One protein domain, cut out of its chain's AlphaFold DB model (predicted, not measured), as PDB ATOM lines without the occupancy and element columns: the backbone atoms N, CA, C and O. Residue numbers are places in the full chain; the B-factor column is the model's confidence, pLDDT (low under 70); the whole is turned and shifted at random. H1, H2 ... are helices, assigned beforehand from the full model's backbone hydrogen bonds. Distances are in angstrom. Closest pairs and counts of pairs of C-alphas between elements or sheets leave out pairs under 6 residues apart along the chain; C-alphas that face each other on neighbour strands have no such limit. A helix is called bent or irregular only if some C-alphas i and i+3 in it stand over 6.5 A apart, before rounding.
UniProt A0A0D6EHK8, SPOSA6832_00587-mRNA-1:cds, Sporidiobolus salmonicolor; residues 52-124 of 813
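AT A GLANCE: This is residues 52 to 124 of the 813 residues of the protein "SPOSA6832_00587-mRNA-1:cds" of Sporidiobolus salmonicolor (UniProt A0A0D6EHK8). Look for two long helices that cross as an X: H2 runs nearly straight, and H1 is bent close to the crossing. Residues 52 to 63 of H1 stick out at one end of the printed part, residues 114 to 124 at the other, and a long loop, residues 80 to 92, joins the two helices. The printed part has 73 residues with two named helices, H1 then H2, and no named strand; its class is all helix. It is loose, with a radius of gyration of the C-alphas of 15.6 A and spans of 46 by 31 by 19 A.

HOW THE PARTS SIT: Begin with the longest helix, H2, residues 93 to 122. It touches H1b, residues 65 to 79, with its residues 102 to 113 alone; go to Ser 68 and Ala 106, whose C-alphas are the closest of the two, 4.8 A apart. H1b and H2 run opposite ways at a steep tilt of 54 degrees. H1a, residues 52 to 62, is apart from H2. The lines of H1a and H1b stand at a steep tilt of 49 degrees. In H1a and H1b each backbone O i to N i+4 pair is within hydrogen-bond range; in H2, 25 of 26 are.

IN THESE COORDINATES: Find C-alpha 93 at (158.208, 188.305, 172.637); from there H2 runs 43.8 A to C-alpha 122 at (176.272, 195.527, 211.824). H1, residues 52 to 79, was assigned by its hydrogen bonds as one helix but is bent: C-alphas 62 and 65 are 6.6 A apart. H1a begins at C-alpha 52, (171.850, 218.587, 187.785), and is 14.9 A long; H1b is 21.3 A long.

THE WHOLE: The two C-alphas farthest apart, those of His 92 and Gln 124, are 48.1 A from each other. The printed part has no cut, and the link from H1 to H2 is long, with 13 residues. Look at the B-factor column for residues 80 to 91: there pLDDT is under 70, while the mean of the printed part is 84.2.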
ATOM      1  N   THR A  52     173.002 219.350 188.291       82.31
ATOM      2  CA  THR A  52     171.850 218.587 187.785       82.31
ATOM      3  C   THR A  52     172.231 217.226 187.195       82.31
ATOM      4  O   THR A  52     171.569 216.241 187.507       82.31
ATOM      5  N   ALA A  53     173.307 217.122 186.405       83.62
ATOM      6  CA  ALA A  53     173.773 215.848 185.852       83.62
ATOM      7  C   ALA A  53     174.302 214.907 186.946       83.62
ATOM      8  O   ALA A  53     174.025 213.708 186.920       83.62
ATOM      9  N   THR A  54     175.008 215.441 187.951       82.69
ATOM     10  CA  THR A  54     175.459 214.657 189.112       82.69
ATOM     11  C   THR A  54     174.276 214.115 189.908       82.69
ATOM     12  O   THR A  54     174.234 212.916 190.194       82.69
ATOM     13  N   TRP A  55     173.290 214.961 190.226       84.88
ATOM     14  CA  TRP A  55     172.075 214.520 190.908       84.88
ATOM     15  C   TRP A  55     171.277 213.509 190.085       84.88
ATOM     16  O   TRP A  55     170.802 212.534 190.657       84.88
ATOM     17  N   PHE A  56     171.185 213.674 188.762       88.38
ATOM     18  CA  PHE A  56     170.516 212.711 187.885       88.38
ATOM     19  C   PHE A  56     171.189 211.331 187.918       88.38
ATOM     20  O   PHE A  56     170.501 210.330 188.097       88.38
ATOM     21  N   VAL A  57     172.523 211.256 187.831       87.00
ATOM     22  CA  VAL A  57     173.264 209.980 187.919       87.00
ATOM     23  C   VAL A  57     173.081 209.309 189.286       87.00
ATOM     24  O   VAL A  57     172.857 208.099 189.352       87.00
ATOM     25  N   ILE A  58     173.135 210.081 190.377       87.31
ATOM     26  CA  ILE A  58     172.933 209.565 191.739       87.31
ATOM     27  C   ILE A  58     171.486 209.084 191.931       87.31
ATOM     28  O   ILE A  58     171.276 207.979 192.429       87.31
ATOM     29  N   ALA A  59     170.493 209.868 191.503       88.25
ATOM     30  CA  ALA A  59     169.078 209.522 191.603       88.25
ATOM     31  C   ALA A  59     168.723 208.299 190.743       88.25
ATOM     32  O   ALA A  59     168.011 207.417 191.215       88.25
ATOM     33  N   LEU A  60     169.270 208.195 189.525       90.94
ATOM     34  CA  LEU A  60     169.093 207.038 188.648       90.94
ATOM     35  C   LEU A  60     169.585 205.754 189.329       90.94
ATOM     36  O   LEU A  60     168.815 204.806 189.469       90.94
ATOM     37  N   LEU A  61     170.827 205.743 189.828       90.19
ATOM     38  CA  LEU A  61     171.383 204.595 190.556       90.19
ATOM     39  C   LEU A  61     170.603 204.277 191.836       90.19
ATOM     40  O   LEU A  61     170.365 203.108 192.137       90.19
ATOM     41  N   TRP A  62     170.193 205.301 192.585       88.81
ATOM     42  CA  TRP A  62     169.441 205.127 193.825       88.81
ATOM     43  C   TRP A  62     168.004 204.635 193.583       88.81
ATOM     44  O   TRP A  62     167.461 203.922 194.423       88.81
ATOM     45  N   SER A  63     167.413 204.923 192.417       92.12
ATOM     46  CA  SER A  63     166.063 204.470 192.060       92.12
ATOM     47  C   SER A  63     165.959 202.967 191.753       92.12
ATOM     48  O   SER A  63     164.882 202.397 191.905       92.12
ATOM     49  N   ILE A  64     167.057 202.296 191.382       94.06
ATOM     50  CA  ILE A  64     167.052 200.881 190.953       94.06
ATOM     51  C   ILE A  64     166.516 199.944 192.048       94.06
ATOM     52  O   ILE A  64     165.680 199.081 191.767       94.06
ATOM     53  N   THR A  65     166.946 200.121 193.301       93.50
ATOM     54  CA  THR A  65     166.499 199.289 194.430       93.50
ATOM     55  C   THR A  65     164.994 199.449 194.733       93.50
ATOM     56  O   THR A  65     164.288 198.439 194.700       93.50
ATOM     57  N   PRO A  66     164.439 200.658 194.986       94.56
ATOM     58  CA  PRO A  66     163.003 200.820 195.236       94.56
ATOM     59  C   PRO A  66     162.132 200.497 194.014       94.56
ATOM     60  O   PRO A  66     161.045 199.950 194.192       94.56
ATOM     61  N   LEU A  67     162.597 200.746 192.780       94.06
ATOM     62  CA  LEU A  67     161.880 200.310 191.574       94.06
ATOM     63  C   LEU A  67     161.827 198.781 191.464       94.06
ATOM     64  O   LEU A  67     160.794 198.249 191.070       94.06
ATOM     65  N   SER A  68     162.880 198.064 191.870       94.56
ATOM     66  CA  SER A  68     162.873 196.594 191.912       94.56
ATOM     67  C   SER A  68     161.840 196.059 192.911       94.56
ATOM     68  O   SER A  68     161.067 195.164 192.570       94.56
ATOM     69  N   TRP A  69     161.759 196.653 194.110       94.62
ATOM     70  CA  TRP A  69     160.716 196.346 195.101       94.62
ATOM     71  C   TRP A  69     159.302 196.628 194.569       94.62
ATOM     72  O   TRP A  69     158.428 195.766 194.664       94.62
ATOM     73  N   ALA A  70     159.079 197.802 193.968       93.12
ATOM     74  CA  ALA A  70     157.789 198.174 193.388       93.12
ATOM     75  C   ALA A  70     157.384 197.251 192.221       93.12
ATOM     76  O   ALA A  70     156.219 196.875 192.110       93.12
ATOM     77  N   TYR A  71     158.343 196.844 191.386       90.75
ATOM     78  CA  TYR A  71     158.123 195.934 190.264       90.75
ATOM     79  C   TYR A  71     157.780 194.509 190.716       90.75
ATOM     80  O   TYR A  71     156.865 193.901 190.157       90.75
ATOM     81  N   LEU A  72     158.451 193.982 191.750       89.12
ATOM     82  CA  LEU A  72     158.081 192.685 192.326       89.12
ATOM     83  C   LEU A  72     156.678 192.746 192.945       89.12
ATOM     84  O   LEU A  72     155.861 191.874 192.663       89.12
ATOM     85  N   LEU A  73     156.371 193.787 193.728       88.38
ATOM     86  CA  LEU A  73     155.048 193.970 194.330       88.38
ATOM     87  C   LEU A  73     153.944 194.073 193.265       88.38
ATOM     88  O   LEU A  73     152.926 193.394 193.371       88.38
ATOM     89  N   TRP A  74     154.163 194.858 192.206       85.75
ATOM     90  CA  TRP A  74     153.254 194.944 191.062       85.75
ATOM     91  C   TRP A  74     153.050 193.581 190.389       85.75
ATOM     92  O   TRP A  74     151.912 193.190 190.141       85.75
ATOM     93  N   THR A  75     154.134 192.832 190.153       83.44
ATOM     94  CA  THR A  75     154.087 191.497 189.534       83.44
ATOM     95  C   THR A  75     153.315 190.499 190.405       83.44
ATOM     96  O   THR A  75     152.503 189.733 189.898       83.44
ATOM     97  N   LEU A  76     153.505 190.526 191.729       82.38
ATOM     98  CA  LEU A  76     152.755 189.686 192.668       82.38
ATOM     99  C   LEU A  76     151.258 190.038 192.684       82.38
ATOM    100  O   LEU A  76     150.420 189.138 192.669       82.38
ATOM    101  N   ILE A  77     150.910 191.329 192.644       79.88
ATOM    102  CA  ILE A  77     149.514 191.792 192.582       79.88
ATOM    103  C   ILE A  77     148.841 191.385 191.259       79.88
ATOM    104  O   ILE A  77     147.670 191.013 191.272       79.88
ATOM    105  N   THR A  78     149.551 191.411 190.123       74.06
ATOM    106  CA  THR A  78     149.004 190.966 188.823       74.06
ATOM    107  C   THR A  78     148.982 189.445 188.645       74.06
ATOM    108  O   THR A  78     148.268 188.953 187.771       74.06
ATOM    109  N   LEU A  79     149.718 188.695 189.472       70.12
ATOM    110  CA  LEU A  79     149.655 187.231 189.548       70.12
ATOM    111  C   LEU A  79     148.565 186.717 190.501       70.12
ATOM    112  O   LEU A  79     148.133 185.577 190.348       70.12
ATOM    113  N   ALA A  80     148.111 187.524 191.464       66.06
ATOM    114  CA  ALA A  80     147.064 187.156 192.416       66.06
ATOM    115  C   ALA A  80     145.676 187.090 191.730       66.06
ATOM    116  O   ALA A  80     145.109 188.142 191.412       66.06
ATOM    117  N   PRO A  81     145.060 185.899 191.546       59.84
ATOM    118  CA  PRO A  81     143.838 185.772 190.741       59.84
ATOM    119  C   PRO A  81     142.645 186.547 191.314       59.84
ATOM    120  O   PRO A  81     141.816 187.053 190.563       59.84
ATOM    121  N   ALA A  82     142.600 186.691 192.642       60.91
ATOM    122  CA  ALA A  82     141.578 187.446 193.365       60.91
ATOM    123  C   ALA A  82     141.679 188.978 193.194       60.91
ATOM    124  O   ALA A  82     140.739 189.681 193.552       60.91
ATOM    125  N   LEU A  83     142.796 189.505 192.671       58.22
ATOM    126  CA  LEU A  83     143.010 190.949 192.498       58.22
ATOM    127  C   LEU A  83     142.903 191.414 191.040       58.22
ATOM    128  O   LEU A  83     142.572 192.578 190.818       58.22
ATOM    129  N   ARG A  84     143.147 190.541 190.047       54.31
ATOM    130  CA  ARG A  84     142.871 190.814 188.619       54.31
ATOM    131  C   ARG A  84     142.799 189.537 187.776       54.31
ATOM    132  O   ARG A  84     143.800 188.857 187.569       54.31
ATOM    133  N   ALA A  85     141.650 189.296 187.150       51.59
ATOM    134  CA  ALA A  85     141.487 188.268 186.124       51.59
ATOM    135  C   ALA A  85     142.031 188.740 184.753       51.59
ATOM    136  O   ALA A  85     141.263 189.002 183.830       51.59
ATOM    137  N   GLY A  86     143.356 188.895 184.601       55.38
ATOM    138  CA  GLY A  86     143.919 189.371 183.327       55.38
ATOM    139  C   GLY A  86     145.445 189.418 183.192       55.38
ATOM    140  O   GLY A  86     146.055 190.427 183.521       55.38
ATOM    141  N   ARG A  87     146.013 188.366 182.576       58.06
ATOM    142  CA  ARG A  87     147.326 188.291 181.881       58.06
ATOM    143  C   ARG A  87     148.535 188.980 182.573       58.06
ATOM    144  O   ARG A  87     148.786 190.155 182.315       58.06
ATOM    145  N   PRO A  88     149.392 188.233 183.303       58.75
ATOM    146  CA  PRO A  88     150.583 188.790 183.966       58.75
ATOM    147  C   PRO A  88     151.774 189.065 183.025       58.75
ATOM    148  O   PRO A  88     152.730 189.721 183.426       58.75
ATOM    149  N   ALA A  89     151.746 188.567 181.781       57.94
ATOM    150  CA  ALA A  89     152.848 188.687 180.825       57.94
ATOM    151  C   ALA A  89     152.423 189.450 179.553       57.94
ATOM    152  O   ALA A  89     151.354 189.158 179.000       57.94
ATOM    153  N   PRO A  90     153.262 190.366 179.026       62.62
ATOM    154  CA  PRO A  90     153.055 190.986 177.716       62.62
ATOM    155  C   PRO A  90     152.886 189.946 176.599       62.62
ATOM    156  O   PRO A  90     153.492 188.877 176.641       62.62
ATOM    157  N   SER A  91     152.095 190.241 175.566       65.81
ATOM    158  CA  SER A  91     151.884 189.310 174.442       65.81
ATOM    159  C   SER A  91     153.136 189.144 173.570       65.81
ATOM    160  O   SER A  91     153.500 188.022 173.215       65.81
ATOM    161  N   HIS A  92     153.802 190.257 173.255       78.50
ATOM    162  CA  HIS A  92     154.940 190.335 172.341       78.50
ATOM    163  C   HIS A  92     156.248 189.808 172.959       78.50
ATOM    164  O   HIS A  92     156.580 190.128 174.103       78.50
ATOM    165  N   LEU A  93     157.019 189.040 172.179       80.56
ATOM    166  CA  LEU A  93     158.208 188.305 172.637       80.56
ATOM    167  C   LEU A  93     159.240 189.194 173.347       80.56
ATOM    168  O   LEU A  93     159.684 188.854 174.441       80.56
ATOM    169  N   VAL A  94     159.572 190.354 172.771       83.81
ATOM    170  CA  VAL A  94     160.564 191.290 173.339       83.81
ATOM    171  C   VAL A  94     160.170 191.741 174.749       83.81
ATOM    172  O   VAL A  94     161.006 191.765 175.650       83.81
ATOM    173  N   PHE A  95     158.886 192.036 174.973       81.25
ATOM    174  CA  PHE A  95     158.400 192.467 176.281       81.25
ATOM    175  C   PHE A  95     158.303 191.306 177.287       81.25
ATOM    176  O   PHE A  95     158.495 191.544 178.476       81.25
ATOM    177  N   LYS A  96     158.093 190.054 176.844       78.81
ATOM    178  CA  LYS A  96     158.234 188.867 177.716       78.81
ATOM    179  C   LYS A  96     159.677 188.685 178.180       78.81
ATOM    180  O   LYS A  96     159.915 188.527 179.373       78.81
ATOM    181  N   VAL A  97     160.635 188.739 177.253       85.31
ATOM    182  CA  VAL A  97     162.071 188.614 177.564       85.31
ATOM    183  C   VAL A  97     162.499 189.714 178.537       85.31
ATOM    184  O   VAL A  97     163.092 189.414 179.571       85.31
ATOM    185  N   LEU A  98     162.117 190.970 178.276       85.88
ATOM    186  CA  LEU A  98     162.391 192.084 179.185       85.88
ATOM    187  C   LEU A  98     161.732 191.889 180.562       85.88
ATOM    188  O   LEU A  98     162.396 192.088 181.577       85.88
ATOM    189  N   HIS A  99     160.467 191.451 180.614       84.56
ATOM    190  CA  HIS A  99     159.755 191.195 181.870       84.56
ATOM    191  C   HIS A  99     160.492 190.180 182.752       84.56
ATOM    192  O   HIS A  99     160.724 190.458 183.931       84.56
ATOM    193  N   TYR A 100     160.904 189.039 182.186       86.44
ATOM    194  CA  TYR A 100     161.618 188.004 182.935       86.44
ATOM    195  C   TYR A 100     163.042 188.428 183.318       86.44
ATOM    196  O   TYR A 100     163.475 188.123 184.429       86.44
ATOM    197  N   LEU A 101     163.760 189.174 182.468       89.50
ATOM    198  CA  LEU A 101     165.084 189.715 182.808       89.50
ATOM    199  C   LEU A 101     165.013 190.700 183.985       89.50
ATOM    200  O   LEU A 101     165.796 190.582 184.928       89.50
ATOM    201  N   VAL A 102     164.048 191.626 183.975       90.12
ATOM    202  CA  VAL A 102     163.838 192.579 185.081       90.12
ATOM    203  C   VAL A 102     163.354 191.859 186.344       90.12
ATOM    204  O   VAL A 102     163.824 192.178 187.434       90.12
ATOM    205  N   LEU A 103     162.491 190.842 186.223       89.69
ATOM    206  CA  LEU A 103     162.048 190.029 187.362       89.69
ATOM    207  C   LEU A 103     163.208 189.241 187.990       89.69
ATOM    208  O   LEU A 103     163.341 189.214 189.211       89.69
ATOM    209  N   SER A 104     164.086 188.669 187.163       90.88
ATOM    210  CA  SER A 104     165.289 187.952 187.606       90.88
ATOM    211  C   SER A 104     166.289 188.891 188.281       90.88
ATOM    212  O   SER A 104     166.887 188.527 189.290       90.88
ATOM    213  N   TYR A 105     166.438 190.124 187.779       94.75
ATOM    214  CA  TYR A 105     167.232 191.148 188.456       94.75
ATOM    215  C   TYR A 105     166.624 191.531 189.812       94.75
ATOM    216  O   TYR A 105     167.323 191.504 190.824       94.75
ATOM    217  N   ALA A 106     165.322 191.832 189.860       94.19
ATOM    218  CA  ALA A 106     164.631 192.218 191.089       94.19
ATOM    219  C   ALA A 106     164.705 191.119 192.166       94.19
ATOM    220  O   ALA A 106     164.945 191.422 193.334       94.19
ATOM    221  N   ALA A 107     164.595 189.846 191.771       92.06
ATOM    222  CA  ALA A 107     164.737 188.691 192.657       92.06
ATOM    223  C   ALA A 107     166.143 188.538 193.280       92.06
ATOM    224  O   ALA A 107     166.277 187.870 194.302       92.06
ATOM    225  N   LEU A 108     167.179 189.170 192.711       95.00
ATOM    226  CA  LEU A 108     168.537 189.221 193.272       95.00
ATOM    227  C   LEU A 108     168.804 190.537 194.027       95.00
ATOM    228  O   LEU A 108     169.379 190.524 195.116       95.00
ATOM    229  N   GLU A 109     168.351 191.667 193.481       96.12
ATOM    230  CA  GLU A 109     168.454 193.004 194.080       96.12
ATOM    231  C   GLU A 109     167.735 193.091 195.431       96.12
ATOM    232  O   GLU A 109     168.257 193.690 196.368       96.12
ATOM    233  N   ILE A 110     166.556 192.477 195.564       95.06
ATOM    234  CA  ILE A 110     165.747 192.558 196.785       95.06
ATOM    235  C   ILE A 110     166.445 191.866 197.973       95.06
ATOM    236  O   ILE A 110     166.731 192.569 198.950       95.06
ATOM    237  N   PRO A 111     166.837 190.573 197.911       96.38
ATOM    238  CA  PRO A 111     167.638 189.941 198.962       96.38
ATOM    239  C   PRO A 111     168.974 190.651 199.207       96.38
ATOM    240  O   PRO A 111     169.381 190.814 200.360       96.38
ATOM    241  N   PHE A 112     169.635 191.139 198.149       96.12
ATOM    242  CA  PHE A 112     170.860 191.928 198.282       96.12
ATOM    243  C   PHE A 112     170.633 193.219 199.078       96.12
ATOM    244  O   PHE A 112     171.429 193.531 199.960       96.12
ATOM    245  N   SER A 113     169.535 193.943 198.841       95.56
ATOM    246  CA  SER A 113     169.214 195.188 199.551       95.56
ATOM    247  C   SER A 113     168.955 194.967 201.048       95.56
ATOM    248  O   SER A 113     169.418 195.755 201.881       95.56
ATOM    249  N   VAL A 114     168.307 193.852 201.408       95.50
ATOM    250  CA  VAL A 114     168.098 193.433 202.804       95.50
ATOM    251  C   VAL A 114     169.430 193.055 203.456       95.50
ATOM    252  O   VAL A 114     169.747 193.544 204.542       95.50
ATOM    253  N   TYR A 115     170.258 192.261 202.772       95.25
ATOM    254  CA  TYR A 115     171.595 191.897 203.246       95.25
ATOM    255  C   TYR A 115     172.501 193.127 203.420       95.25
ATOM    256  O   TYR A 115     173.179 193.261 204.439       95.25
ATOM    257  N   TYR A 116     172.457 194.083 202.489       94.94
ATOM    258  CA  TYR A 116     173.186 195.347 202.576       94.94
ATOM    259  C   TYR A 116     172.737 196.181 203.782       94.94
ATOM    260  O   TYR A 116     173.577 196.717 204.505       94.94
ATOM    261  N   ARG A 117     171.424 196.258 204.054       93.44
ATOM    262  CA  ARG A 117     170.890 196.929 205.251       93.44
ATOM    263  C   ARG A 117     171.345 196.233 206.539       93.44
ATOM    264  O   ARG A 117     171.746 196.929 207.469       93.44
ATOM    265  N   TYR A 118     171.358 194.899 206.579       94.88
ATOM    266  CA  TYR A 118     171.907 194.126 207.703       94.88
ATOM    267  C   TYR A 118     173.404 194.406 207.923       94.88
ATOM    268  O   TYR A 118     173.824 194.653 209.054       94.88
ATOM    269  N   LEU A 119     174.213 194.448 206.858       93.62
ATOM    270  CA  LEU A 119     175.629 194.805 206.963       93.62
ATOM    271  C   LEU A 119     175.831 196.258 207.423       93.62
ATOM    272  O   LEU A 119     176.701 196.505 208.254       93.62
ATOM    273  N   ALA A 120     175.018 197.205 206.948       92.44
ATOM    274  CA  ALA A 120     175.064 198.611 207.365       92.44
ATOM    275  C   ALA A 120     174.567 198.847 208.808       92.44
ATOM    276  O   ALA A 120     174.968 199.825 209.444       92.44
ATOM    277  N   TRP A 121     173.731 197.951 209.346       93.50
ATOM    278  CA  TRP A 121     173.399 197.886 210.772       93.50
ATOM    279  C   TRP A 121     174.561 197.300 211.582       93.50
ATOM    280  O   TRP A 121     175.029 197.926 212.532       93.50
ATOM    281  N   ARG A 122     175.114 196.152 211.163       91.88
ATOM    282  CA  ARG A 122     176.272 195.527 211.824       91.88
ATOM    283  C   ARG A 122     177.497 196.451 211.838       91.88
ATOM    284  O   ARG A 122     178.241 196.462 212.812       91.88
ATOM    285  N   ALA A 123     177.668 197.267 210.799       89.50
ATOM    286  CA  ALA A 123     178.693 198.304 210.691       89.50
ATOM    287  C   ALA A 123     178.665 199.346 211.824       89.50
ATOM    288  O   ALA A 123     179.692 199.969 212.080       89.50
ATOM    289  N   GLN A 124     177.534 199.542 212.511       91.56
ATOM    290  CA  GLN A 124     177.443 200.505 213.613       91.56
ATOM    291  C   GLN A 124     178.209 200.048 214.864       91.56
ATOM    292  O   GLN A 124     178.615 200.902 215.655       91.56
TER     293      GLN A 124